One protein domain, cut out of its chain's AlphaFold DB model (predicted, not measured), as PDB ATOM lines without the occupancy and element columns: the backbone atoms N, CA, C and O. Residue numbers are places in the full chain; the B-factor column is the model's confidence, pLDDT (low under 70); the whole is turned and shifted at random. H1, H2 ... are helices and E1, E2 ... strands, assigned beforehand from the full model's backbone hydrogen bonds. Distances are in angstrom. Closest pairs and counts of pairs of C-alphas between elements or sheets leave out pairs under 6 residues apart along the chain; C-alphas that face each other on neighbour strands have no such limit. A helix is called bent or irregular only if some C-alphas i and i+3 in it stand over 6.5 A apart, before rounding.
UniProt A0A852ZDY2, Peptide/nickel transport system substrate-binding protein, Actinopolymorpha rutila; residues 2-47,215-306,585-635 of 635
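AT A GLANCE: This is residues 2 to 47, 215 to 306 and 585 to 635 of the 635 residues of the protein "Peptide/nickel transport system substrate-binding protein" of Actinopolymorpha rutila (UniProt A0A852ZDY2). Two small sheets meet along their edges, with E1 of a strongly twisted four-stranded sheet beside E5 of a three-stranded sheet, and the helix H5 packs over one face of the smaller sheet. Long stretches without named elements, the longest residues 592 to 629, make up much of the rest, and short H1 lies far out at the end away from H5. You will find 189 printed residues with six named helices and seven named strands, in the order H1 E1 H2 E2 E3 E4 H3 E5 H4 H5 E6 E7 H6. The class is mixed, helices and strands, with under half of the residues in named elements; the larger sheet, E1 E4 E3 E2, is mixed and the smaller, E5 E7 E6, antiparallel. The whole is compact, with a radius of gyration of the C-alphas of 16.6 A and spans of 49 by 38 by 32 A.

HOW THE PARTS SIT: Start at H1, residues 9 to 12, which is on neither sheet. Next find E1, residues 33 to 38, parallel to E4, residues 250 to 255, with N 36 and O 252 2.8 A apart. H2, residues 44 to 47, only grazes this sheet. E2, residues 216 to 222, E3, residues 226 to 231, and E4 form a meander, each strand the antiparallel neighbour of the one before; look at N 219 and O 228, 2.8 A, and N 229 and O 251, 2.9 A. H3, residues 259 to 267, only grazes the sheet. The closest C-alphas of E1 and E5, residues 273 to 275, are those of Met 36 and Tyr 273, 5.7 A. E5, H4, residues 276 to 279, H5, residues 283 to 296, and E6, residues 298 to 304, make a split strand-helix-strand unit with a right-handed crossover, E7, residues 585 to 591, between its two strands. E7 is antiparallel to both: N 274 and O 589 are 2.9 A apart, N 301 and O 588 2.8 A. H5 is over E7 and E6 at a height over the sheet of 8.6 A, two layers. H3 and H5 touch, the closest C-alphas being those of Gln 267 and Ala 292, 5.3 A, at a steep tilt of 38 degrees, the same way. H6, residues 630 to 633, only grazes the larger sheet. Every O i to N i+4 pair is within hydrogen-bond range in H3, against 6 of 10 in H5; the other helices are too short for one.

IN THESE COORDINATES: Find C-alpha 9, where H1 begins, at (362.171, 374.296, 439.027). H5 runs 18.0 A from C-alpha 283 at (369.061, 416.368, 444.027) and is irregular, C-alphas 291 and 294 being 7.2 A apart. E6 spans 19.2 A and E7 19.1 A. H6 ends at C-alpha 633, (380.082, 389.989, 443.813).

THE WHOLE: The C-alphas farthest apart are those of Gly 4 and Ser 284, 51.5 A. Residues 48 to 214 and 307 to 584 are not printed; C-alphas 47 and 215 are 10.7 A apart, 306 and 585 8.3 A. The links H1 to E1, E3 to E4 and E7 to H6 are long. Confidence is under 70 at residues 2 to 4, 40 to 44 and 635.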
ATOM      1  N   LYS A   2     372.061 371.232 443.306       38.59
ATOM      2  CA  LYS A   2     373.327 370.509 443.618       38.59
ATOM      3  C   LYS A   2     373.433 369.768 444.979       38.59
ATOM      4  O   LYS A   2     374.437 369.112 445.204       38.59
ATOM      5  N   GLN A   3     372.432 369.826 445.865       47.03
ATOM      6  CA  GLN A   3     372.412 369.066 447.133       47.03
ATOM      7  C   GLN A   3     371.161 368.178 447.327       47.03
ATOM      8  O   GLN A   3     370.939 367.694 448.429       47.03
ATOM      9  N   GLY A   4     370.301 367.990 446.315       52.12
ATOM     10  CA  GLY A   4     369.126 367.097 446.417       52.12
ATOM     11  C   GLY A   4     368.000 367.539 447.374       52.12
ATOM     12  O   GLY A   4     366.998 366.849 447.487       52.12
ATOM     13  N   LYS A   5     368.128 368.696 448.041       78.19
ATOM     14  CA  LYS A   5     367.164 369.197 449.046       78.19
ATOM     15  C   LYS A   5     365.977 369.999 448.488       78.19
ATOM     16  O   LYS A   5     365.096 370.366 449.252       78.19
ATOM     17  N   LEU A   6     365.963 370.321 447.192       88.88
ATOM     18  CA  LEU A   6     364.898 371.114 446.560       88.88
ATOM     19  C   LEU A   6     364.375 370.404 445.306       88.88
ATOM     20  O   LEU A   6     365.205 369.917 444.530       88.88
ATOM     21  N   PRO A   7     363.048 370.398 445.070       90.94
ATOM     22  CA  PRO A   7     362.472 369.929 443.816       90.94
ATOM     23  C   PRO A   7     363.031 370.689 442.595       90.94
ATOM     24  O   PRO A   7     363.489 371.834 442.728       90.94
ATOM     25  N   PRO A   8     362.978 370.089 441.392       93.19
ATOM     26  CA  PRO A   8     363.323 370.780 440.150       93.19
ATOM     27  C   PRO A   8     362.398 371.990 439.918       93.19
ATOM     28  O   PRO A   8     361.319 372.068 440.510       93.19
ATOM     29  N   VAL A   9     362.848 372.983 439.139       93.19
ATOM     30  CA  VAL A   9     362.171 374.296 439.027       93.19
ATOM     31  C   VAL A   9     360.733 374.178 438.527       93.19
ATOM     32  O   VAL A   9     359.848 374.844 439.051       93.19
ATOM     33  N   GLU A  10     360.483 373.228 437.636       92.94
ATOM     34  CA  GLU A  10     359.186 372.927 437.033       92.94
ATOM     35  C   GLU A  10     358.172 372.428 438.072       92.94
ATOM     36  O   GLU A  10     356.974 372.609 437.907       92.94
ATOM     37  N   LYS A  11     358.639 371.823 439.175       95.00
ATOM     38  CA  LYS A  11     357.780 371.422 440.306       95.00
ATOM     39  C   LYS A  11     357.609 372.529 441.345       95.00
ATOM     40  O   LYS A  11     356.761 372.413 442.232       95.00
ATOM     41  N   ARG A  12     358.443 373.570 441.291       97.19
ATOM     42  CA  ARG A  12     358.402 374.707 442.219       97.19
ATOM     43  C   ARG A  12     357.463 375.788 441.698       97.19
ATOM     44  O   ARG A  12     356.606 376.213 442.467       97.19
ATOM     45  N   LEU A  13     357.587 376.147 440.419       98.31
ATOM     46  CA  LEU A  13     356.749 377.140 439.747       98.31
ATOM     47  C   LEU A  13     355.263 376.729 439.698       98.31
ATOM     48  O   LEU A  13     354.956 375.532 439.747       98.31
ATOM     49  N   PRO A  14     354.341 377.707 439.615       98.25
ATOM     50  CA  PRO A  14     352.951 377.447 439.247       98.25
ATOM     51  C   PRO A  14     352.847 377.006 437.778       98.25
ATOM     52  O   PRO A  14     353.791 377.166 437.004       98.25
ATOM     53  N   GLU A  15     351.675 376.507 437.377       98.00
ATOM     54  CA  GLU A  15     351.405 376.092 435.988       98.00
ATOM     55  C   GLU A  15     351.603 377.243 434.993       98.00
ATOM     56  O   GLU A  15     352.104 377.044 433.887       98.00
ATOM     57  N   LYS A  16     351.237 378.460 435.411       98.12
ATOM     58  CA  LYS A  16     351.406 379.698 434.649       98.12
ATOM     59  C   LYS A  16     352.108 380.749 435.512       98.12
ATOM     60  O   LYS A  16     351.439 381.517 436.216       98.12
ATOM     61  N   PRO A  17     353.451 380.782 435.515       98.25
ATOM     62  CA  PRO A  17     354.194 381.798 436.251       98.25
ATOM     63  C   PRO A  17     353.921 383.194 435.689       98.25
ATOM     64  O   PRO A  17     353.517 383.350 434.534       98.25
ATOM     65  N   TYR A  18     354.127 384.221 436.512       98.31
ATOM     66  CA  TYR A  18     354.091 385.594 436.014       98.31
ATOM     67  C   TYR A  18     355.348 385.873 435.213       98.31
ATOM     68  O   TYR A  18     356.459 385.712 435.715       98.31
ATOM     69  N   VAL A  19     355.159 386.280 433.964       97.94
ATOM     70  CA  VAL A  19     356.243 386.700 433.087       97.94
ATOM     71  C   VAL A  19     356.370 388.208 433.221       97.94
ATOM     72  O   VAL A  19     355.422 388.927 432.905       97.94
ATOM     73  N   VAL A  20     357.526 388.686 433.682       96.88
ATOM     74  CA  VAL A  20     357.746 390.126 433.856       96.88
ATOM     75  C   VAL A  20     357.552 390.862 432.512       96.88
ATOM     76  O   VAL A  20     358.194 390.502 431.516       96.88
ATOM     77  N   PRO A  21     356.676 391.886 432.445       95.44
ATOM     78  CA  PRO A  21     356.198 392.433 431.176       95.44
ATOM     79  C   PRO A  21     357.126 393.491 430.574       95.44
ATOM     80  O   PRO A  21     356.940 393.882 429.424       95.44
ATOM     81  N   HIS A  22     358.143 393.952 431.300       94.56
ATOM     82  CA  HIS A  22     359.004 395.050 430.869       94.56
ATOM     83  C   HIS A  22     359.785 394.739 429.578       94.56
ATOM     84  O   HIS A  22     360.542 393.772 429.496       94.56
ATOM     85  N   ASN A  23     359.619 395.590 428.559       92.00
ATOM     86  CA  ASN A  23     360.263 395.433 427.245       92.00
ATOM     87  C   ASN A  23     361.768 395.722 427.240       92.00
ATOM     88  O   ASN A  23     362.456 395.304 426.316       92.00
ATOM     89  N   TRP A  24     362.261 396.440 428.245       94.06
ATOM     90  CA  TRP A  24     363.654 396.870 428.371       94.06
ATOM     91  C   TRP A  24     364.547 395.857 429.100       94.06
ATOM     92  O   TRP A  24     365.716 396.146 429.336       94.06
ATOM     93  N   LEU A  25     364.005 394.699 429.489       95.62
ATOM     94  CA  LEU A  25     364.759 393.673 430.199       95.62
ATOM     95  C   LEU A  25     365.624 392.841 429.264       95.62
ATOM     96  O   LEU A  25     365.125 392.236 428.312       95.62
ATOM     97  N   ASP A  26     366.890 392.714 429.640       94.00
ATOM     98  CA  ASP A  26     367.794 391.721 429.088       94.00
ATOM     99  C   ASP A  26     367.729 390.415 429.902       94.00
ATOM    100  O   ASP A  26     367.530 390.451 431.124       94.00
ATOM    101  N   PRO A  27     367.949 389.249 429.266       93.69
ATOM    102  CA  PRO A  27     368.143 387.990 429.976       93.69
ATOM    103  C   PRO A  27     369.322 388.093 430.949       93.69
ATOM    104  O   PRO A  27     370.452 388.398 430.559       93.69
ATOM    105  N   GLY A  28     369.053 387.842 432.226       95.25
ATOM    106  CA  GLY A  28     370.021 388.017 433.298       95.25
ATOM    107  C   GLY A  28     370.906 386.807 433.574       95.25
ATOM    108  O   GLY A  28     370.675 385.685 433.120       95.25
ATOM    109  N   LYS A  29     371.945 387.047 434.377       97.25
ATOM    110  CA  LYS A  29     372.849 386.017 434.899       97.25
ATOM    111  C   LYS A  29     372.569 385.796 436.378       97.25
ATOM    112  O   LYS A  29     372.550 386.746 437.153       97.25
ATOM    113  N   TYR A  30     372.415 384.539 436.778       98.06
ATOM    114  CA  TYR A  30     372.248 384.203 438.187       98.06
ATOM    115  C   TYR A  30     373.526 384.434 438.988       98.06
ATOM    116  O   TYR A  30     374.617 384.046 438.565       98.06
ATOM    117  N   GLY A  31     373.355 384.966 440.191       97.38
ATOM    118  CA  GLY A  31     374.377 384.972 441.222       97.38
ATOM    119  C   GLY A  31     374.702 386.352 441.777       97.38
ATOM    120  O   GLY A  31     374.195 387.380 441.328       97.38
ATOM    121  N   GLY A  32     375.603 386.353 442.756       97.19
ATOM    122  CA  GLY A  32     376.106 387.561 443.402       97.19
ATOM    123  C   GLY A  32     375.167 388.100 444.480       97.19
ATOM    124  O   GLY A  32     374.024 387.662 444.633       97.19
ATOM    125  N   ASN A  33     375.681 389.048 445.256       96.88
ATOM    126  CA  ASN A  33     374.978 389.704 446.352       96.88
ATOM    127  C   ASN A  33     374.823 391.189 446.028       96.88
ATOM    128  O   ASN A  33     375.685 391.765 445.374       96.88
ATOM    129  N   VAL A  34     373.747 391.811 446.497       97.25
ATOM    130  CA  VAL A  34     373.527 393.258 446.375       97.25
ATOM    131  C   VAL A  34     373.545 393.873 447.764       97.25
ATOM    132  O   VAL A  34     372.762 393.489 448.635       97.25
ATOM    133  N   ARG A  35     374.450 394.828 447.987       95.56
ATOM    134  CA  ARG A  35     374.535 395.599 449.230       95.56
ATOM    135  C   ARG A  35     373.590 396.792 449.156       95.56
ATOM    136  O   ARG A  35     373.590 397.547 448.187       95.56
ATOM    137  N   MET A  36     372.809 396.983 450.202       93.50
ATOM    138  CA  MET A  36     371.836 398.063 450.335       93.50
ATOM    139  C   MET A  36     372.041 398.760 451.681       93.50
ATOM    140  O   MET A  36     372.727 398.245 452.571       93.50
ATOM    141  N   MET A  37     371.421 399.921 451.850       89.12
ATOM    142  CA  MET A  37     371.310 400.582 453.148       89.12
ATOM    143  C   MET A  37     369.863 400.923 453.447       89.12
ATOM    144  O   MET A  37     369.062 401.076 452.530       89.12
ATOM    145  N   LEU A  38     369.569 401.026 454.739       83.50
ATOM    146  CA  LEU A  38     368.278 401.441 455.272       83.50
ATOM    147  C   LEU A  38     368.522 402.387 456.459       83.50
ATOM    148  O   LEU A  38     369.504 402.185 457.192       83.50
ATOM    149  N   PRO A  39     367.652 403.376 456.708       75.44
ATOM    150  CA  PRO A  39     367.598 404.041 457.997       75.44
ATOM    151  C   PRO A  39     367.280 402.997 459.082       75.44
ATOM    152  O   PRO A  39     366.565 402.027 458.845       75.44
ATOM    153  N   ALA A  40     367.924 403.097 460.245       65.31
ATOM    154  CA  ALA A  40     367.883 402.016 461.236       65.31
ATOM    155  C   ALA A  40     366.482 401.756 461.842       65.31
ATOM    156  O   ALA A  40     365.686 402.678 461.971       65.31
ATOM    157  N   THR A  41     366.296 400.516 462.338       54.44
ATOM    158  CA  THR A  41     365.113 399.900 463.011       54.44
ATOM    159  C   THR A  41     363.897 399.646 462.114       54.44
ATOM    160  O   THR A  41     363.608 400.505 461.308       54.44
ATOM    161  N   ASP A  42     363.274 398.454 462.251       54.56
ATOM    162  CA  ASP A  42     361.983 397.916 461.708       54.56
ATOM    163  C   ASP A  42     361.330 398.546 460.443       54.56
ATOM    164  O   ASP A  42     360.128 398.410 460.226       54.56
ATOM    165  N   ASP A  43     362.079 399.246 459.592       58.88
ATOM    166  CA  ASP A  43     361.474 400.089 458.568       58.88
ATOM    167  C   ASP A  43     361.080 399.266 457.337       58.88
ATOM    168  O   ASP A  43     361.862 398.488 456.777       58.88
ATOM    169  N   GLY A  44     359.840 399.479 456.900       62.28
ATOM    170  CA  GLY A  44     359.171 398.755 455.833       62.28
ATOM    171  C   GLY A  44     359.720 398.996 454.433       62.28
ATOM    172  O   GLY A  44     359.159 398.492 453.467       62.28
ATOM    173  N   GLN A  45     360.829 399.710 454.304       76.94
ATOM    174  CA  GLN A  45     361.424 400.071 453.023       76.94
ATOM    175  C   GLN A  45     361.878 398.870 452.200       76.94
ATOM    176  O   GLN A  45     361.763 398.904 450.984       76.94
ATOM    177  N   MET A  46     362.349 397.776 452.821       84.88
ATOM    178  CA  MET A  46     362.661 396.558 452.051       84.88
ATOM    179  C   MET A  46     361.418 395.940 451.410       84.88
ATOM    180  O   MET A  46     361.541 395.274 450.383       84.88
ATOM    181  N   LYS A  47     360.231 396.175 451.986       83.06
ATOM    182  CA  LYS A  47     358.964 395.718 451.409       83.06
ATOM    183  C   LYS A  47     358.718 396.396 450.069       83.06
ATOM    184  O   LYS A  47     358.344 395.713 449.127       83.06
ATOM    185  N   GLY A 215     360.256 387.725 446.052       96.62
ATOM    186  CA  GLY A 215     361.439 387.227 445.335       96.62
ATOM    187  C   GLY A 215     362.584 386.792 446.245       96.62
ATOM    188  O   GLY A 215     363.258 385.792 445.984       96.62
ATOM    189  N   TRP A 216     362.750 387.480 447.372       96.94
ATOM    190  CA  TRP A 216     363.657 387.076 448.438       96.94
ATOM    191  C   TRP A 216     362.892 386.871 449.740       96.94
ATOM    192  O   TRP A 216     361.947 387.597 450.040       96.94
ATOM    193  N   ARG A 217     363.321 385.889 450.530       95.75
ATOM    194  CA  ARG A 217     362.821 385.623 451.881       95.75
ATOM    195  C   ARG A 217     363.861 386.022 452.915       95.75
ATOM    196  O   ARG A 217     365.064 386.010 452.634       95.75
ATOM    197  N   LEU A 218     363.406 386.371 454.110       95.06
ATOM    198  CA  LEU A 218     364.304 386.783 455.175       95.06
ATOM    199  C   LEU A 218     365.184 385.606 455.602       95.06
ATOM    200  O   LEU A 218     364.693 384.537 455.950       95.06
ATOM    201  N   LYS A 219     366.499 385.818 455.589       95.31
ATOM    202  CA  LYS A 219     367.482 384.841 456.063       95.31
ATOM    203  C   LYS A 219     367.901 385.126 457.495       95.31
ATOM    204  O   LYS A 219     368.027 384.218 458.308       95.31
ATOM    205  N   SER A 220     368.193 386.390 457.793       93.62
ATOM    206  CA  SER A 220     368.536 386.814 459.149       93.62
ATOM    207  C   SER A 220     368.241 388.289 459.363       93.62
ATOM    208  O   SER A 220     368.466 389.112 458.476       93.62
ATOM    209  N   TYR A 221     367.798 388.602 460.575       91.75
ATOM    210  CA  TYR A 221     367.545 389.951 461.050       91.75
ATOM    211  C   TYR A 221     368.415 390.215 462.277       91.75
ATOM    212  O   TYR A 221     368.357 389.487 463.269       91.75
ATOM    213  N   LYS A 222     369.266 391.237 462.197       90.75
ATOM    214  CA  LYS A 222     370.044 391.749 463.326       90.75
ATOM    215  C   LYS A 222     369.633 393.196 463.531       90.75
ATOM    216  O   LYS A 222     370.127 394.076 462.822       90.75
ATOM    217  N   GLU A 223     368.746 393.406 464.495       87.62
ATOM    218  CA  GLU A 223     368.181 394.712 464.836       87.62
ATOM    219  C   GLU A 223     369.254 395.806 464.899       87.62
ATOM    220  O   GLU A 223     370.344 395.605 465.448       87.62
ATOM    221  N   GLY A 224     368.967 396.940 464.253       85.25
ATOM    222  CA  GLY A 224     369.854 398.106 464.201       85.25
ATOM    223  C   GLY A 224     371.203 397.888 463.503       85.25
ATOM    224  O   GLY A 224     372.033 398.791 463.531       85.25
ATOM    225  N   ARG A 225     371.454 396.719 462.893       88.56
ATOM    226  CA  ARG A 225     372.746 396.389 462.269       88.56
ATOM    227  C   ARG A 225     372.621 395.961 460.817       88.56
ATOM    228  O   ARG A 225     373.152 396.630 459.937       88.56
ATOM    229  N   GLN A 226     371.985 394.822 460.564       90.44
ATOM    230  CA  GLN A 226     372.005 394.195 459.245       90.44
ATOM    231  C   GLN A 226     370.802 393.275 459.051       90.44
ATOM    232  O   GLN A 226     370.466 392.487 459.936       90.44
ATOM    233  N   ILE A 227     370.223 393.320 457.858       91.88
ATOM    234  CA  ILE A 227     369.165 392.423 457.403       91.88
ATOM    235  C   ILE A 227     369.670 391.716 456.148       91.88
ATOM    236  O   ILE A 227     370.175 392.354 455.224       91.88
ATOM    237  N   THR A 228     369.563 390.393 456.123       94.19
ATOM    238  CA  THR A 228     369.981 389.576 454.981       94.19
ATOM    239  C   THR A 228     368.778 388.825 454.439       94.19
ATOM    240  O   THR A 228     368.110 388.107 455.185       94.19
ATOM    241  N   TRP A 229     368.563 388.943 453.137       95.75
ATOM    242  CA  TRP A 229     367.517 388.268 452.379       95.75
ATOM    243  C   TRP A 229     368.158 387.303 451.395       95.75
ATOM    244  O   TRP A 229     369.157 387.651 450.777       95.75
ATOM    245  N   GLU A 230     367.601 386.110 451.226       96.88
ATOM    246  CA  GLU A 230     368.070 385.136 450.233       96.88
ATOM    247  C   GLU A 230     366.964 384.796 449.239       96.88
ATOM    248  O   GLU A 230     365.782 384.932 449.558       96.88
ATOM    249  N   ARG A 231     367.339 384.339 448.040       97.44
ATOM    250  CA  ARG A 231     366.388 383.925 447.000       97.44
ATOM    251  C   ARG A 231     365.294 383.026 447.581       97.44
ATOM    252  O   ARG A 231     365.587 382.002 448.202       97.44
ATOM    253  N   ASN A 232     364.039 383.361 447.300       98.06
ATOM    254  CA  ASN A 232     362.917 382.469 447.545       98.06
ATOM    255  C   ASN A 232     362.922 381.351 446.481       98.06
ATOM    256  O   ASN A 232     362.677 381.619 445.305       98.06
ATOM    257  N   PRO A 233     363.173 380.080 446.850       97.81
ATOM    258  CA  PRO A 233     363.226 378.994 445.874       97.81
ATOM    259  C   PRO A 233     361.858 378.677 445.251       97.81
ATOM    260  O   PRO A 233     361.806 377.980 444.240       97.81
ATOM    261  N   TYR A 234     360.759 379.156 445.821       98.62
ATOM    262  CA  TYR A 234     359.407 378.964 445.299       98.62
ATOM    263  C   TYR A 234     358.829 380.247 444.698       98.62
ATOM    264  O   TYR A 234     357.624 380.317 444.475       98.62
ATOM    265  N   TYR A 235     359.667 381.252 444.405       98.62
ATOM    266  CA  TYR A 235     359.183 382.462 443.749       98.62
ATOM    267  C   TYR A 235     358.548 382.132 442.398       98.62
ATOM    268  O   TYR A 235     359.055 381.300 441.639       98.62
ATOM    269  N   TRP A 236     357.408 382.758 442.142       98.31
ATOM    270  CA  TRP A 236     356.448 382.376 441.109       98.31
ATOM    271  C   TRP A 236     356.575 383.209 439.826       98.31
ATOM    272  O   TRP A 236     355.809 383.002 438.884       98.31
ATOM    273  N   CYS A 237     357.550 384.120 439.778       98.44
ATOM    274  CA  CYS A 237     357.828 384.971 438.627       98.44
ATOM    275  C   CYS A 237     359.027 384.461 437.818       98.44
ATOM    276  O   CYS A 237     359.995 383.918 438.362       98.44
ATOM    277  N   VAL A 238     358.968 384.686 436.510       98.38
ATOM    278  CA  VAL A 238     360.004 384.340 435.536       98.38
ATOM    279  C   VAL A 238     360.292 385.521 434.609       98.38
ATOM    280  O   VAL A 238     359.459 386.412 434.428       98.38
ATOM    281  N   ASP A 239     361.469 385.515 433.988       97.44
ATOM    282  CA  ASP A 239     361.725 386.354 432.817       97.44
ATOM    283  C   ASP A 239     361.015 385.807 431.558       97.44
ATOM    284  O   ASP A 239     360.363 384.759 431.571       97.44
ATOM    285  N   ARG A 240     361.193 386.489 430.422       95.75
ATOM    286  CA  ARG A 240     360.623 386.084 429.124       95.75
ATOM    287  C   ARG A 240     361.171 384.765 428.566       95.75
ATOM    288  O   ARG A 240     360.572 384.211 427.652       95.75
ATOM    289  N   GLN A 241     362.301 384.280 429.077       95.81
ATOM    290  CA  GLN A 241     362.914 383.005 428.692       95.81
ATOM    291  C   GLN A 241     362.533 381.857 429.642       95.81
ATOM    292  O   GLN A 241     362.970 380.726 429.435       95.81
ATOM    293  N   GLY A 242     361.720 382.121 430.671       96.19
ATOM    294  CA  GLY A 242     361.327 381.132 431.674       96.19
ATOM    295  C   GLY A 242     362.339 380.951 432.811       96.19
ATOM    296  O   GLY A 242     362.207 380.020 433.606       96.19
ATOM    297  N   ASN A 243     363.340 381.825 432.929       97.50
ATOM    298  CA  ASN A 243     364.279 381.823 434.047       97.50
ATOM    299  C   ASN A 243     363.557 382.274 435.326       97.50
ATOM    300  O   ASN A 243     363.069 383.399 435.402       97.50
ATOM    301  N   GLN A 244     363.498 381.400 436.336       98.38
ATOM    302  CA  GLN A 244     362.911 381.710 437.643       98.38
ATOM    303  C   GLN A 244     363.690 382.818 438.358       98.38
ATOM    304  O   GLN A 244     364.850 382.642 438.720       98.38
ATOM    305  N   LEU A 245     363.016 383.925 438.646       98.50
ATOM    306  CA  LEU A 245     363.584 385.065 439.361       98.50
ATOM    307  C   LEU A 245     363.671 384.802 440.879       98.50
ATOM    308  O   LEU A 245     363.043 383.864 441.379       98.50
ATOM    309  N   PRO A 246     364.403 385.629 441.650       98.25
ATOM    310  CA  PRO A 246     365.341 386.684 441.242       98.25
ATOM    311  C   PRO A 246     366.683 386.176 440.693       98.25
ATOM    312  O   PRO A 246     367.148 385.096 441.070       98.25
ATOM    313  N   TYR A 247     367.371 386.985 439.879       98.44
ATOM    314  CA  TYR A 247     368.733 386.652 439.426       98.44
ATOM    315  C   TYR A 247     369.788 386.802 440.526       98.44
ATOM    316  O   TYR A 247     370.660 385.942 440.648       98.44
ATOM    317  N   VAL A 248     369.705 387.842 441.355       98.12
ATOM    318  CA  VAL A 248     370.609 388.045 442.503       98.12
ATOM    319  C   VAL A 248     370.292 387.045 443.619       98.12
ATOM    320  O   VAL A 248     369.128 386.818 443.952       98.12
ATOM    321  N   ASP A 249     371.327 386.449 444.222       97.56
ATOM    322  CA  ASP A 249     371.163 385.415 445.253       97.56
ATOM    323  C   ASP A 249     370.746 385.997 446.610       97.56
ATOM    324  O   ASP A 249     369.903 385.413 447.300       97.56
ATOM    325  N   THR A 250     371.334 387.134 446.991       96.88
ATOM    326  CA  THR A 250     371.191 387.713 448.334       96.88
ATOM    327  C   THR A 250     371.088 389.233 448.278       96.88
ATOM    328  O   THR A 250     371.886 389.880 447.596       96.88
ATOM    329  N   LEU A 251     370.189 389.810 449.074       95.62
ATOM    330  CA  LEU A 251     370.208 391.236 449.408       95.62
ATOM    331  C   LEU A 251     370.756 391.409 450.824       95.62
ATOM    332  O   LEU A 251     370.318 390.727 451.754       95.62
ATOM    333  N   VAL A 252     371.706 392.323 450.999       94.31
ATOM    334  CA  VAL A 252     372.336 392.612 452.290       94.31
ATOM    335  C   VAL A 252     372.147 394.083 452.621       94.31
ATOM    336  O   VAL A 252     372.876 394.935 452.121       94.31
ATOM    337  N   ALA A 253     371.182 394.378 453.483       92.12
ATOM    338  CA  ALA A 253     370.865 395.734 453.899       92.12
ATOM    339  C   ALA A 253     371.535 396.068 455.237       92.12
ATOM    340  O   ALA A 253     371.309 395.385 456.237       92.12
ATOM    341  N   SER A 254     372.360 397.115 455.265       90.25
ATOM    342  CA  SER A 254     372.990 397.618 456.494       90.25
ATOM    343  C   SER A 254     372.208 398.803 457.056       90.25
ATOM    344  O   SER A 254     371.814 399.698 456.311       90.25
ATOM    345  N   ALA A 255     371.999 398.822 458.370       88.50
ATOM    346  CA  ALA A 255     371.289 399.902 459.045       88.50
ATOM    347  C   ALA A 255     372.215 401.107 459.280       88.50
ATOM    348  O   ALA A 255     373.313 400.958 459.820       88.50
ATOM    349  N   VAL A 256     371.761 402.308 458.916       87.44
ATOM    350  CA  VAL A 256     372.496 403.565 459.109       87.44
ATOM    351  C   VAL A 256     371.554 404.625 459.671       87.44
ATOM    352  O   VAL A 256     370.604 405.026 459.019       87.44
ATOM    353  N   GLN A 257     371.805 405.104 460.890       83.00
ATOM    354  CA  GLN A 257     370.911 406.071 461.549       83.00
ATOM    355  C   GLN A 257     371.029 407.498 461.004       83.00
ATOM    356  O   GLN A 257     370.044 408.225 460.955       83.00
ATOM    357  N   ASN A 258     372.240 407.925 460.643       85.62
ATOM    358  CA  ASN A 258     372.502 409.302 460.243       85.62
ATOM    359  C   ASN A 258     372.560 409.416 458.704       85.62
ATOM    360  O   ASN A 258     373.431 408.784 458.099       85.62
ATOM    361  N   PRO A 259     371.704 410.238 458.065       84.31
ATOM    362  CA  PRO A 259     371.690 410.395 456.608       84.31
ATOM    363  C   PRO A 259     373.021 410.872 456.007       84.31
ATOM    364  O   PRO A 259     373.409 410.423 454.934       84.31
ATOM    365  N   GLU A 260     373.780 411.723 456.701       89.19
ATOM    366  CA  GLU A 260     375.081 412.202 456.209       89.19
ATOM    367  C   GLU A 260     376.148 411.099 456.257       89.19
ATOM    368  O   GLU A 260     376.980 410.981 455.354       89.19
ATOM    369  N   VAL A 261     376.075 410.209 457.254       91.62
ATOM    370  CA  VAL A 261     376.896 408.987 457.279       91.62
ATOM    371  C   VAL A 261     376.515 408.065 456.121       91.62
ATOM    372  O   VAL A 261     377.407 407.537 455.455       91.62
ATOM    373  N   ALA A 262     375.219 407.901 455.838       90.62
ATOM    374  CA  ALA A 262     374.763 407.102 454.703       90.62
ATOM    375  C   ALA A 262     375.314 407.648 453.376       90.62
ATOM    376  O   ALA A 262     375.928 406.900 452.613       90.62
ATOM    377  N   LYS A 263     375.202 408.960 453.134       91.75
ATOM    378  CA  LYS A 263     375.760 409.626 451.943       91.75
ATOM    379  C   LYS A 263     377.265 409.403 451.799       91.75
ATOM    380  O   LYS A 263     377.734 409.076 450.705       91.75
ATOM    381  N   LEU A 264     378.027 409.507 452.890       93.62
ATOM    382  CA  LEU A 264     379.465 409.233 452.877       93.62
ATOM    383  C   LEU A 264     379.763 407.777 452.489       93.62
ATOM    384  O   LEU A 264     380.633 407.525 451.654       93.62
ATOM    385  N   GLN A 265     379.042 406.811 453.059       94.38
ATOM    386  CA  GLN A 265     379.245 405.396 452.744       94.38
ATOM    387  C   GLN A 265     378.845 405.063 451.294       94.38
ATOM    388  O   GLN A 265     379.542 404.292 450.626       94.38
ATOM    389  N   ILE A 266     377.797 405.699 450.761       94.44
ATOM    390  CA  ILE A 266     377.424 405.614 449.339       94.44
ATOM    391  C   ILE A 266     378.586 406.094 448.457       94.44
ATOM    392  O   ILE A 266     379.025 405.380 447.553       94.44
ATOM    393  N   GLN A 267     379.166 407.258 448.758       94.81
ATOM    394  CA  GLN A 267     380.324 407.800 448.031       94.81
ATOM    395  C   GLN A 267     381.601 406.948 448.180       94.81
ATOM    396  O   GLN A 267     382.552 407.108 447.407       94.81
ATOM    397  N   GLN A 268     381.655 406.051 449.165       95.62
ATOM    398  CA  GLN A 268     382.734 405.077 449.360       95.62
ATOM    399  C   GLN A 268     382.479 403.735 448.648       95.62
ATOM    400  O   GLN A 268     383.334 402.855 448.726       95.62
ATOM    401  N   GLY A 269     381.339 403.554 447.968       94.56
ATOM    402  CA  GLY A 269     381.000 402.299 447.278       94.56
ATOM    403  C   GLY A 269     380.572 401.175 448.226       94.56
ATOM    404  O   GLY A 269     380.845 400.000 447.973       94.56
ATOM    405  N   LYS A 270     379.956 401.528 449.363       94.69
ATOM    406  CA  LYS A 270     379.429 400.565 450.345       94.69
ATOM    407  C   LYS A 270     378.009 400.078 450.031       94.69
ATOM    408  O   LYS A 270     377.531 399.186 450.723       94.69
ATOM    409  N   ILE A 271     377.369 400.637 449.004       94.50
ATOM    410  CA  ILE A 271     376.095 400.160 448.455       94.50
ATOM    411  C   ILE A 271     376.270 399.727 447.004       94.50
ATOM    412  O   ILE A 271     377.183 400.194 446.325       94.50
ATOM    413  N   ASP A 272     375.325 398.923 446.538       96.75
ATOM    414  CA  ASP A 272     375.178 398.530 445.145       96.75
ATOM    415  C   ASP A 272     373.829 398.959 444.565       96.75
ATOM    416  O   ASP A 272     373.767 399.262 443.384       96.75
ATOM    417  N   TYR A 273     372.751 399.016 445.350       95.12
ATOM    418  CA  TYR A 273     371.420 399.359 444.835       95.12
ATOM    419  C   TYR A 273     370.543 399.963 445.927       95.12
ATOM    420  O   TYR A 273     370.408 399.369 446.995       95.12
ATOM    421  N   THR A 274     369.971 401.147 445.711       90.56
ATOM    422  CA  THR A 274     369.101 401.817 446.694       90.56
ATOM    423  C   THR A 274     368.297 402.945 446.052       90.56
ATOM    424  O   THR A 274     368.842 403.760 445.310       90.56
ATOM    425  N   PHE A 275     367.019 403.047 446.409       90.88
ATOM    426  CA  PHE A 275     366.199 404.229 446.189       90.88
ATOM    427  C   PHE A 275     366.639 405.355 447.126       90.88
ATOM    428  O   PHE A 275     366.569 405.240 448.346       90.88
ATOM    429  N   GLY A 276     367.149 406.444 446.552       87.19
ATOM    430  CA  GLY A 276     367.811 407.516 447.290       87.19
ATOM    431  C   GLY A 276     366.896 408.236 448.277       87.19
ATOM    432  O   GLY A 276     367.367 408.623 449.347       87.19
ATOM    433  N   GLY A 277     365.595 408.336 447.975       84.31
ATOM    434  CA  GLY A 277     364.600 408.931 448.874       84.31
ATOM    435  C   GLY A 277     364.562 408.258 450.249       84.31
ATOM    436  O   GLY A 277     364.505 408.941 451.268       84.31
ATOM    437  N   PHE A 278     364.730 406.935 450.291       83.25
ATOM    438  CA  PHE A 278     364.791 406.151 451.529       83.25
ATOM    439  C   PHE A 278     366.036 406.430 452.385       83.25
ATOM    440  O   PHE A 278     366.018 406.217 453.595       83.25
ATOM    441  N   MET A 279     367.099 406.962 451.778       84.75
ATOM    442  CA  MET A 279     368.363 407.287 452.449       84.75
ATOM    443  C   MET A 279     368.597 408.792 452.614       84.75
ATOM    444  O   MET A 279     369.701 409.207 452.972       84.75
ATOM    445  N   GLY A 280     367.590 409.625 452.331       83.75
ATOM    446  CA  GLY A 280     367.727 411.082 452.381       83.75
ATOM    447  C   GLY A 280     368.700 411.646 451.339       83.75
ATOM    448  O   GLY A 280     369.308 412.692 451.574       83.75
ATOM    449  N   VAL A 281     368.881 410.949 450.213       90.00
ATOM    450  CA  VAL A 281     369.667 411.424 449.068       90.00
ATOM    451  C   VAL A 281     368.787 412.328 448.215       90.00
ATOM    452  O   VAL A 281     367.797 411.879 447.637       90.00
ATOM    453  N   ALA A 282     369.169 413.597 448.124       89.75
ATOM    454  CA  ALA A 282     368.438 414.627 447.398       89.75
ATOM    455  C   ALA A 282     369.142 415.011 446.086       89.75
ATOM    456  O   ALA A 282     370.292 414.641 445.827       89.75
ATOM    457  N   LEU A 283     368.478 415.831 445.263       92.12
ATOM    458  CA  LEU A 283     369.061 416.368 444.027       92.12
ATOM    459  C   LEU A 283     370.367 417.139 444.268       92.12
ATOM    460  O   LEU A 283     371.284 417.072 443.447       92.12
ATOM    461  N   SER A 284     370.493 417.809 445.420       91.62
ATOM    462  CA  SER A 284     371.713 418.528 445.810       91.62
ATOM    463  C   SER A 284     372.941 417.624 445.932       91.62
ATOM    464  O   SER A 284     374.066 418.097 445.783       91.62
ATOM    465  N   ASP A 285     372.740 416.328 446.171       93.50
ATOM    466  CA  ASP A 285     373.821 415.370 446.395       93.50
ATOM    467  C   ASP A 285     374.376 414.798 445.074       93.50
ATOM    468  O   ASP A 285     375.476 414.239 445.047       93.50
ATOM    469  N   VAL A 286     373.661 414.969 443.950       95.00
ATOM    470  CA  VAL A 286     373.994 414.358 442.648       95.00
ATOM    471  C   VAL A 286     375.392 414.740 442.162       95.00
ATOM    472  O   VAL A 286     376.114 413.887 441.646       95.00
ATOM    473  N   SER A 287     375.808 416.000 442.335       94.50
ATOM    474  CA  SER A 287     377.150 416.445 441.927       94.50
ATOM    475  C   SER A 287     378.249 415.706 442.699       94.50
ATOM    476  O   SER A 287     379.173 415.162 442.093       94.50
ATOM    477  N   GLY A 288     378.112 415.599 444.026       95.00
ATOM    478  CA  GLY A 288     379.059 414.867 444.871       95.00
ATOM    479  C   GLY A 288     379.086 413.368 444.560       95.00
ATOM    480  O   GLY A 288     380.154 412.760 444.507       95.00
ATOM    481  N   LEU A 289     377.924 412.775 444.271       95.94
ATOM    482  CA  LEU A 289     377.819 411.378 443.843       95.94
ATOM    483  C   LEU A 289     378.531 411.128 442.506       95.94
ATOM    484  O   LEU A 289     379.297 410.172 442.398       95.94
ATOM    485  N   LYS A 290     378.362 412.016 441.516       96.19
ATOM    486  CA  LYS A 290     379.072 411.934 440.226       96.19
ATOM    487  C   LYS A 290     380.587 412.063 440.391       96.19
ATOM    488  O   LYS A 290     381.328 411.307 439.772       96.19
ATOM    489  N   GLN A 291     381.056 412.966 441.252       96.62
ATOM    490  CA  GLN A 291     382.490 413.103 441.554       96.62
ATOM    491  C   GLN A 291     383.060 411.842 442.223       96.62
ATOM    492  O   GLN A 291     384.193 411.446 441.951       96.62
ATOM    493  N   ALA A 292     382.268 411.175 443.069       97.00
ATOM    494  CA  ALA A 292     382.664 409.941 443.738       97.00
ATOM    495  C   ALA A 292     382.558 408.685 442.851       97.00
ATOM    496  O   ALA A 292     383.153 407.664 443.200       97.00
ATOM    497  N   GLN A 293     381.853 408.744 441.714       96.44
ATOM    498  CA  GLN A 293     381.509 407.586 440.876       96.44
ATOM    499  C   GLN A 293     382.728 406.755 440.450       96.44
ATOM    500  O   GLN A 293     382.669 405.527 440.460       96.44
ATOM    501  N   ALA A 294     383.862 407.387 440.125       95.88
ATOM    502  CA  ALA A 294     385.074 406.662 439.729       95.88
ATOM    503  C   ALA A 294     385.583 405.707 440.830       95.88
ATOM    504  O   ALA A 294     386.115 404.637 440.517       95.88
ATOM    505  N   ARG A 295     385.376 406.080 442.101       95.94
ATOM    506  CA  ARG A 295     385.726 405.297 443.293       95.94
ATOM    507  C   ARG A 295     384.593 404.368 443.722       95.94
ATOM    508  O   ARG A 295     384.850 403.199 443.968       95.94
ATOM    509  N   SER A 296     383.369 404.887 443.845       96.56
ATOM    510  CA  SER A 296     382.228 404.133 444.381       96.56
ATOM    511  C   SER A 296     381.658 403.122 443.393       96.56
ATOM    512  O   SER A 296     381.022 402.171 443.825       96.56
ATOM    513  N   LYS A 297     381.842 403.360 442.086       97.44
ATOM    514  CA  LYS A 297     381.184 402.650 440.976       97.44
ATOM    515  C   LYS A 297     379.653 402.747 440.986       97.44
ATOM    516  O   LYS A 297     378.997 402.096 440.178       97.44
ATOM    517  N   VAL A 298     379.083 403.587 441.850       97.19
ATOM    518  CA  VAL A 298     377.642 403.835 441.967       97.19
ATOM    519  C   VAL A 298     377.260 405.026 441.099       97.19
ATOM    520  O   VAL A 298     377.880 406.087 441.179       97.19
ATOM    521  N   VAL A 299     376.220 404.855 440.289       96.56
ATOM    522  CA  VAL A 299     375.704 405.850 439.351       96.56
ATOM    523  C   VAL A 299     374.361 406.384 439.860       96.56
ATOM    524  O   VAL A 299     373.468 405.577 440.132       96.56
ATOM    525  N   PRO A 300     374.176 407.715 439.961       96.12
ATOM    526  CA  PRO A 300     372.860 408.296 440.180       96.12
ATOM    527  C   PRO A 300     372.008 408.201 438.909       96.12
ATOM    528  O   PRO A 300     372.439 408.578 437.817       96.12
ATOM    529  N   ILE A 301     370.786 407.711 439.064       96.44
ATOM    530  CA  ILE A 301     369.750 407.582 438.041       96.44
ATOM    531  C   ILE A 301     368.613 408.513 438.443       96.44
ATOM    532  O   ILE A 301     368.209 408.523 439.602       96.44
ATOM    533  N   LEU A 302     368.136 409.324 437.506       96.25
ATOM    534  CA  LEU A 302     367.099 410.312 437.771       96.25
ATOM    535  C   LEU A 302     365.789 409.821 437.167       96.25
ATOM    536  O   LEU A 302     365.628 409.845 435.947       96.25
ATOM    537  N   TRP A 303     364.892 409.347 438.025       96.50
ATOM    538  CA  TRP A 303     363.513 409.044 437.654       96.50
ATOM    539  C   TRP A 303     362.632 410.229 437.996       96.50
ATOM    540  O   TRP A 303     362.906 410.962 438.941       96.50
ATOM    541  N   ASP A 304     361.569 410.417 437.238       95.69
ATOM    542  CA  ASP A 304     360.592 411.446 437.547       95.69
ATOM    543  C   ASP A 304     359.792 411.066 438.796       95.69
ATOM    544  O   ASP A 304     359.315 409.938 438.929       95.69
ATOM    545  N   ALA A 305     359.635 412.013 439.720       94.25
ATOM    546  CA  ALA A 305     358.895 411.757 440.946       94.25
ATOM    547  C   ALA A 305     357.387 411.621 440.702       94.25
ATOM    548  O   ALA A 305     356.733 410.817 441.359       94.25
ATOM    549  N   GLY A 306     356.836 412.341 439.723       94.25
ATOM    550  CA  GLY A 306     355.414 412.306 439.391       94.25
ATOM    551  C   GLY A 306     354.502 412.977 440.416       94.25
ATOM    552  O   GLY A 306     353.292 412.932 440.241       94.25
ATOM    553  N   PRO A 585     362.986 415.416 439.517       95.12
ATOM    554  CA  PRO A 585     363.549 414.076 439.523       95.12
ATOM    555  C   PRO A 585     363.910 413.602 440.937       95.12
ATOM    556  O   PRO A 585     364.474 414.349 441.735       95.12
ATOM    557  N   SER A 586     363.650 412.329 441.214       93.31
ATOM    558  CA  SER A 586     364.148 411.608 442.383       93.31
ATOM    559  C   SER A 586     365.380 410.782 442.030       93.31
ATOM    560  O   SER A 586     365.551 410.318 440.899       93.31
ATOM    561  N   VAL A 587     366.259 410.597 443.015       94.44
ATOM    562  CA  VAL A 587     367.533 409.899 442.827       94.44
ATOM    563  C   VAL A 587     367.371 408.418 443.150       94.44
ATOM    564  O   VAL A 587     367.044 408.046 444.273       94.44
ATOM    565  N   MET A 588     367.681 407.568 442.183       95.06
ATOM    566  CA  MET A 588     367.938 406.144 442.361       95.06
ATOM    567  C   MET A 588     369.444 405.888 442.239       95.06
ATOM    568  O   MET A 588     370.137 406.566 441.482       95.06
ATOM    569  N   LEU A 589     369.982 404.932 442.989       95.69
ATOM    570  CA  LEU A 589     371.406 404.608 443.002       95.69
ATOM    571  C   LEU A 589     371.607 403.150 442.609       95.69
ATOM    572  O   LEU A 589     370.984 402.261 443.186       95.69
ATOM    573  N   ALA A 590     372.508 402.909 441.659       97.38
ATOM    574  CA  ALA A 590     372.887 401.561 441.258       97.38
ATOM    575  C   ALA A 590     374.377 401.469 440.918       97.38
ATOM    576  O   ALA A 590     374.941 402.378 440.307       97.38
ATOM    577  N   HIS A 591     375.014 400.359 441.274       97.88
ATOM    578  CA  HIS A 591     376.346 400.008 440.817       97.88
ATOM    579  C   HIS A 591     376.329 399.880 439.292       97.88
ATOM    580  O   HIS A 591     375.413 399.299 438.719       97.88
ATOM    581  N   GLN A 592     377.352 400.398 438.617       96.62
ATOM    582  CA  GLN A 592     377.424 400.461 437.151       96.62
ATOM    583  C   GLN A 592     377.367 399.088 436.446       96.62
ATOM    584  O   GLN A 592     377.049 399.010 435.261       96.62
ATOM    585  N   GLU A 593     377.698 398.015 437.167       97.19
ATOM    586  CA  GLU A 593     377.657 396.626 436.677       97.19
ATOM    587  C   GLU A 593     376.312 395.927 436.915       97.19
ATOM    588  O   GLU A 593     376.121 394.813 436.424       97.19
ATOM    589  N   LEU A 594     375.386 396.555 437.649       97.81
ATOM    590  CA  LEU A 594     374.013 396.074 437.727       97.81
ATOM    591  C   LEU A 594     373.283 396.423 436.432       97.81
ATOM    592  O   LEU A 594     373.212 397.582 436.018       97.81
ATOM    593  N   LYS A 595     372.743 395.393 435.789       97.88
ATOM    594  CA  LYS A 595     371.894 395.482 434.600       97.88
ATOM    595  C   LYS A 595     370.424 395.382 435.003       97.88
ATOM    596  O   LYS A 595     370.121 395.081 436.157       97.88
ATOM    597  N   ASN A 596     369.521 395.658 434.062       97.12
ATOM    598  CA  ASN A 596     368.071 395.727 434.295       97.12
ATOM    599  C   ASN A 596     367.653 396.732 435.387       97.12
ATOM    600  O   ASN A 596     366.583 396.615 435.970       97.12
ATOM    601  N   VAL A 597     368.472 397.754 435.658       97.06
ATOM    602  CA  VAL A 597     368.012 398.930 436.405       97.06
ATOM    603  C   VAL A 597     367.504 399.950 435.385       97.06
ATOM    604  O   VAL A 597     368.328 400.472 434.622       97.06
ATOM    605  N   PRO A 598     366.190 400.238 435.332       96.44
ATOM    606  CA  PRO A 598     365.635 401.041 434.254       96.44
ATOM    607  C   PRO A 598     366.144 402.480 434.309       96.44
ATOM    608  O   PRO A 598     366.335 403.080 435.372       96.44
ATOM    609  N   ARG A 599     366.358 403.054 433.131       95.31
ATOM    610  CA  ARG A 599     366.585 404.486 432.932       95.31
ATOM    611  C   ARG A 599     365.260 405.180 432.646       95.31
ATOM    612  O   ARG A 599     364.262 404.523 432.368       95.31
ATOM    613  N   LYS A 600     365.246 406.512 432.709       95.00
ATOM    614  CA  LYS A 600     364.034 407.315 432.498       95.00
ATOM    615  C   LYS A 600     363.349 406.968 431.169       95.00
ATOM    616  O   LYS A 600     362.147 406.768 431.134       95.00
ATOM    617  N   GLU A 601     364.122 406.812 430.104       95.12
ATOM    618  CA  GLU A 601     363.664 406.441 428.762       95.12
ATOM    619  C   GLU A 601     363.081 405.021 428.651       95.12
ATOM    620  O   GLU A 601     362.433 404.700 427.658       95.12
ATOM    621  N   ASN A 602     363.308 404.159 429.646       95.62
ATOM    622  CA  ASN A 602     362.722 402.822 429.691       95.62
ATOM    623  C   ASN A 602     361.326 402.808 430.332       95.62
ATOM    624  O   ASN A 602     360.598 401.827 430.183       95.62
ATOM    625  N   LEU A 603     360.970 403.864 431.066       95.50
ATOM    626  CA  LEU A 603     359.760 403.945 431.878       95.50
ATOM    627  C   LEU A 603     358.671 404.715 431.125       95.50
ATOM    628  O   LEU A 603     358.950 405.744 430.510       95.50
ATOM    629  N   ALA A 604     357.431 404.222 431.169       93.75
ATOM    630  CA  ALA A 604     356.336 404.687 430.310       93.75
ATOM    631  C   ALA A 604     356.031 406.186 430.457       93.75
ATOM    632  O   ALA A 604     355.746 406.864 429.471       93.75
ATOM    633  N   GLN A 605     356.137 406.707 431.676       93.00
ATOM    634  CA  GLN A 605     356.010 408.122 431.989       93.00
ATOM    635  C   GLN A 605     357.342 408.737 432.442       93.00
ATOM    636  O   GLN A 605     357.355 409.885 432.869       93.00
ATOM    637  N   GLY A 606     358.470 408.027 432.376       94.50
ATOM    638  CA  GLY A 606     359.759 408.494 432.901       94.50
ATOM    639  C   GLY A 606     360.013 408.174 434.380       94.50
ATOM    640  O   GLY A 606     360.963 408.705 434.962       94.50
ATOM    641  N   GLY A 607     359.180 407.321 434.981       93.75
ATOM    642  CA  GLY A 607     359.227 406.922 436.387       93.75
ATOM    643  C   GLY A 607     358.115 407.544 437.224       93.75
ATOM    644  O   GLY A 607     357.517 408.537 436.818       93.75
ATOM    645  N   PHE A 608     357.809 406.964 438.382       93.19
ATOM    646  CA  PHE A 608     356.760 407.483 439.261       93.19
ATOM    647  C   PHE A 608     357.067 407.171 440.729       93.19
ATOM    648  O   PHE A 608     356.629 406.167 441.285       93.19
ATOM    649  N   THR A 609     357.912 407.994 441.350       91.69
ATOM    650  CA  THR A 609     358.541 407.639 442.634       91.69
ATOM    651  C   THR A 609     357.917 408.275 443.877       91.69
ATOM    652  O   THR A 609     358.298 407.897 444.978       91.69
ATOM    653  N   ALA A 610     357.052 409.282 443.736       89.38
ATOM    654  CA  ALA A 610     356.483 410.015 444.868       89.38
ATOM    655  C   ALA A 610     355.250 409.362 445.524       89.38
ATOM    656  O   ALA A 610     355.179 409.401 446.755       89.38
ATOM    657  N   PRO A 611     354.269 408.799 444.786       88.25
ATOM    658  CA  PRO A 611     353.117 408.175 445.422       88.25
ATOM    659  C   PRO A 611     353.501 406.863 446.087       88.25
ATOM    660  O   PRO A 611     354.003 405.956 445.433       88.25
ATOM    661  N   TRP A 612     353.145 406.710 447.358       83.25
ATOM    662  CA  TRP A 612     353.299 405.436 448.060       83.25
ATOM    663  C   TRP A 612     352.372 404.336 447.525       83.25
ATOM    664  O   TRP A 612     352.691 403.152 447.588       83.25
ATOM    665  N   ILE A 613     351.221 404.720 446.968       89.06
ATOM    666  CA  ILE A 613     350.245 403.771 446.415       89.06
ATOM    667  C   ILE A 613     350.739 403.115 445.122       89.06
ATOM    668  O   ILE A 613     350.202 402.082 444.724       89.06
ATOM    669  N   HIS A 614     351.746 403.713 444.479       92.19
ATOM    670  CA  HIS A 614     352.492 403.160 443.360       92.19
ATOM    671  C   HIS A 614     353.847 402.675 443.902       92.19
ATOM    672  O   HIS A 614     354.771 403.480 444.026       92.19
ATOM    673  N   PRO A 615     353.984 401.388 444.261       88.44
ATOM    674  CA  PRO A 615     355.085 400.903 445.091       88.44
ATOM    675  C   PRO A 615     356.413 400.864 444.329       88.44
ATOM    676  O   PRO A 615     356.842 399.841 443.796       88.44
ATOM    677  N   THR A 616     357.064 402.013 444.239       90.56
ATOM    678  CA  THR A 616     358.365 402.190 443.605       90.56
ATOM    679  C   THR A 616     359.476 401.915 444.628       90.56
ATOM    680  O   THR A 616     359.464 402.522 445.698       90.56
ATOM    681  N   PRO A 617     360.494 401.088 444.310       92.50
ATOM    682  CA  PRO A 617     360.804 400.506 442.996       92.50
ATOM    683  C   PRO A 617     360.198 399.125 442.692       92.50
ATOM    684  O   PRO A 617     360.479 398.599 441.618       92.50
ATOM    685  N   ALA A 618     359.398 398.524 443.578       93.62
ATOM    686  CA  ALA A 618     358.798 397.193 443.394       93.62
ATOM    687  C   ALA A 618     358.069 397.005 442.046       93.62
ATOM    688  O   ALA A 618     358.187 395.951 441.424       93.62
ATOM    689  N   VAL A 619     357.355 398.032 441.576       93.94
ATOM    690  CA  VAL A 619     356.665 398.070 440.267       93.94
ATOM    691  C   VAL A 619     357.574 397.848 439.052       93.94
ATOM    692  O   VAL A 619     357.074 397.566 437.966       93.94
ATOM    693  N   TYR A 620     358.892 397.990 439.218       95.31
ATOM    694  CA  TYR A 620     359.890 397.787 438.166       95.31
ATOM    695  C   TYR A 620     360.604 396.434 438.273       95.31
ATOM    696  O   TYR A 620     361.672 396.254 437.686       95.31
ATOM    697  N   ASP A 621     360.033 395.511 439.056       96.19
ATOM    698  CA  ASP A 621     360.501 394.144 439.282       96.19
ATOM    699  C   ASP A 621     362.023 394.064 439.554       96.19
ATOM    700  O   ASP A 621     362.770 393.474 438.756       96.19
ATOM    701  N   PRO A 622     362.532 394.631 440.677       96.31
ATOM    702  CA  PRO A 622     363.950 394.567 441.046       96.31
ATOM    703  C   PRO A 622     364.526 393.143 441.087       96.31
ATOM    704  O   PRO A 622     365.737 392.963 440.996       96.31
ATOM    705  N   GLU A 623     363.685 392.110 441.185       97.06
ATOM    706  CA  GLU A 623     364.058 390.700 441.041       97.06
ATOM    707  C   GLU A 623     364.763 390.380 439.710       97.06
ATOM    708  O   GLU A 623     365.521 389.408 439.624       97.06
ATOM    709  N   THR A 624     364.550 391.204 438.684       97.88
ATOM    710  CA  THR A 624     365.181 391.099 437.361       97.88
ATOM    711  C   THR A 624     366.570 391.730 437.284       97.88
ATOM    712  O   THR A 624     367.282 391.513 436.299       97.88
ATOM    713  N   VAL A 625     366.982 392.485 438.305       97.75
ATOM    714  CA  VAL A 625     368.319 393.079 438.379       97.75
ATOM    715  C   VAL A 625     369.360 391.971 438.508       97.75
ATOM    716  O   VAL A 625     369.192 391.020 439.274       97.75
ATOM    717  N   PHE A 626     370.455 392.091 437.756       98.25
ATOM    718  CA  PHE A 626     371.535 391.106 437.762       98.25
ATOM    719  C   PHE A 626     372.911 391.748 437.598       98.25
ATOM    720  O   PHE A 626     373.057 392.828 437.026       98.25
ATOM    721  N   TRP A 627     373.938 391.051 438.082       98.38
ATOM    722  CA  TRP A 627     375.331 391.440 437.901       98.38
ATOM    723  C   TRP A 627     375.849 391.031 436.525       98.38
ATOM    724  O   TRP A 627     375.705 389.878 436.121       98.38
ATOM    725  N   GLU A 628     376.559 391.928 435.844       97.12
ATOM    726  CA  GLU A 628     377.291 391.574 434.622       97.12
ATOM    727  C   GLU A 628     378.285 390.422 434.861       97.12
ATOM    728  O   GLU A 628     378.374 389.503 434.038       97.12
ATOM    729  N   ASN A 629     378.961 390.439 436.019       96.31
ATOM    730  CA  ASN A 629     379.944 389.448 436.466       96.31
ATOM    731  C   ASN A 629     379.626 388.947 437.893       96.31
ATOM    732  O   ASN A 629     380.302 389.337 438.846       96.31
ATOM    733  N   PRO A 630     378.624 388.068 438.086       96.56
ATOM    734  CA  PRO A 630     378.122 387.705 439.421       96.56
ATOM    735  C   PRO A 630     379.169 387.047 440.333       96.56
ATOM    736  O   PRO A 630     379.095 387.168 441.553       96.56
ATOM    737  N   GLU A 631     380.171 386.381 439.757       94.88
ATOM    738  CA  GLU A 631     381.274 385.749 440.493       94.88
ATOM    739  C   GLU A 631     382.157 386.757 441.250       94.88
ATOM    740  O   GLU A 631     382.741 386.400 442.270       94.88
ATOM    741  N   GLN A 632     382.223 388.015 440.800       94.69
ATOM    742  CA  GLN A 632     382.996 389.080 441.458       94.69
ATOM    743  C   GLN A 632     382.262 389.697 442.656       94.69
ATOM    744  O   GLN A 632     382.874 390.403 443.453       94.69
ATOM    745  N   HIS A 633     380.968 389.404 442.801       93.56
ATOM    746  CA  HIS A 633     380.082 389.989 443.813       93.56
ATOM    747  C   HIS A 633     379.611 388.946 444.836       93.56
ATOM    748  O   HIS A 633     378.530 389.057 445.422       93.56
ATOM    749  N   LYS A 634     380.412 387.895 445.052       87.00
ATOM    750  CA  LYS A 634     380.214 386.903 446.119       87.00
ATOM    751  C   LYS A 634     380.871 387.390 447.420       87.00
ATOM    752  O   LYS A 634     381.965 387.941 447.374       87.00
ATOM    753  N   ILE A 635     380.173 387.232 448.550       63.47
ATOM    754  CA  ILE A 635     380.664 387.563 449.903       63.47
ATOM    755  C   ILE A 635     381.499 386.409 450.445       63.47
ATOM    756  O   ILE A 635     381.056 385.249 450.259       63.47
TER     757      ILE A 635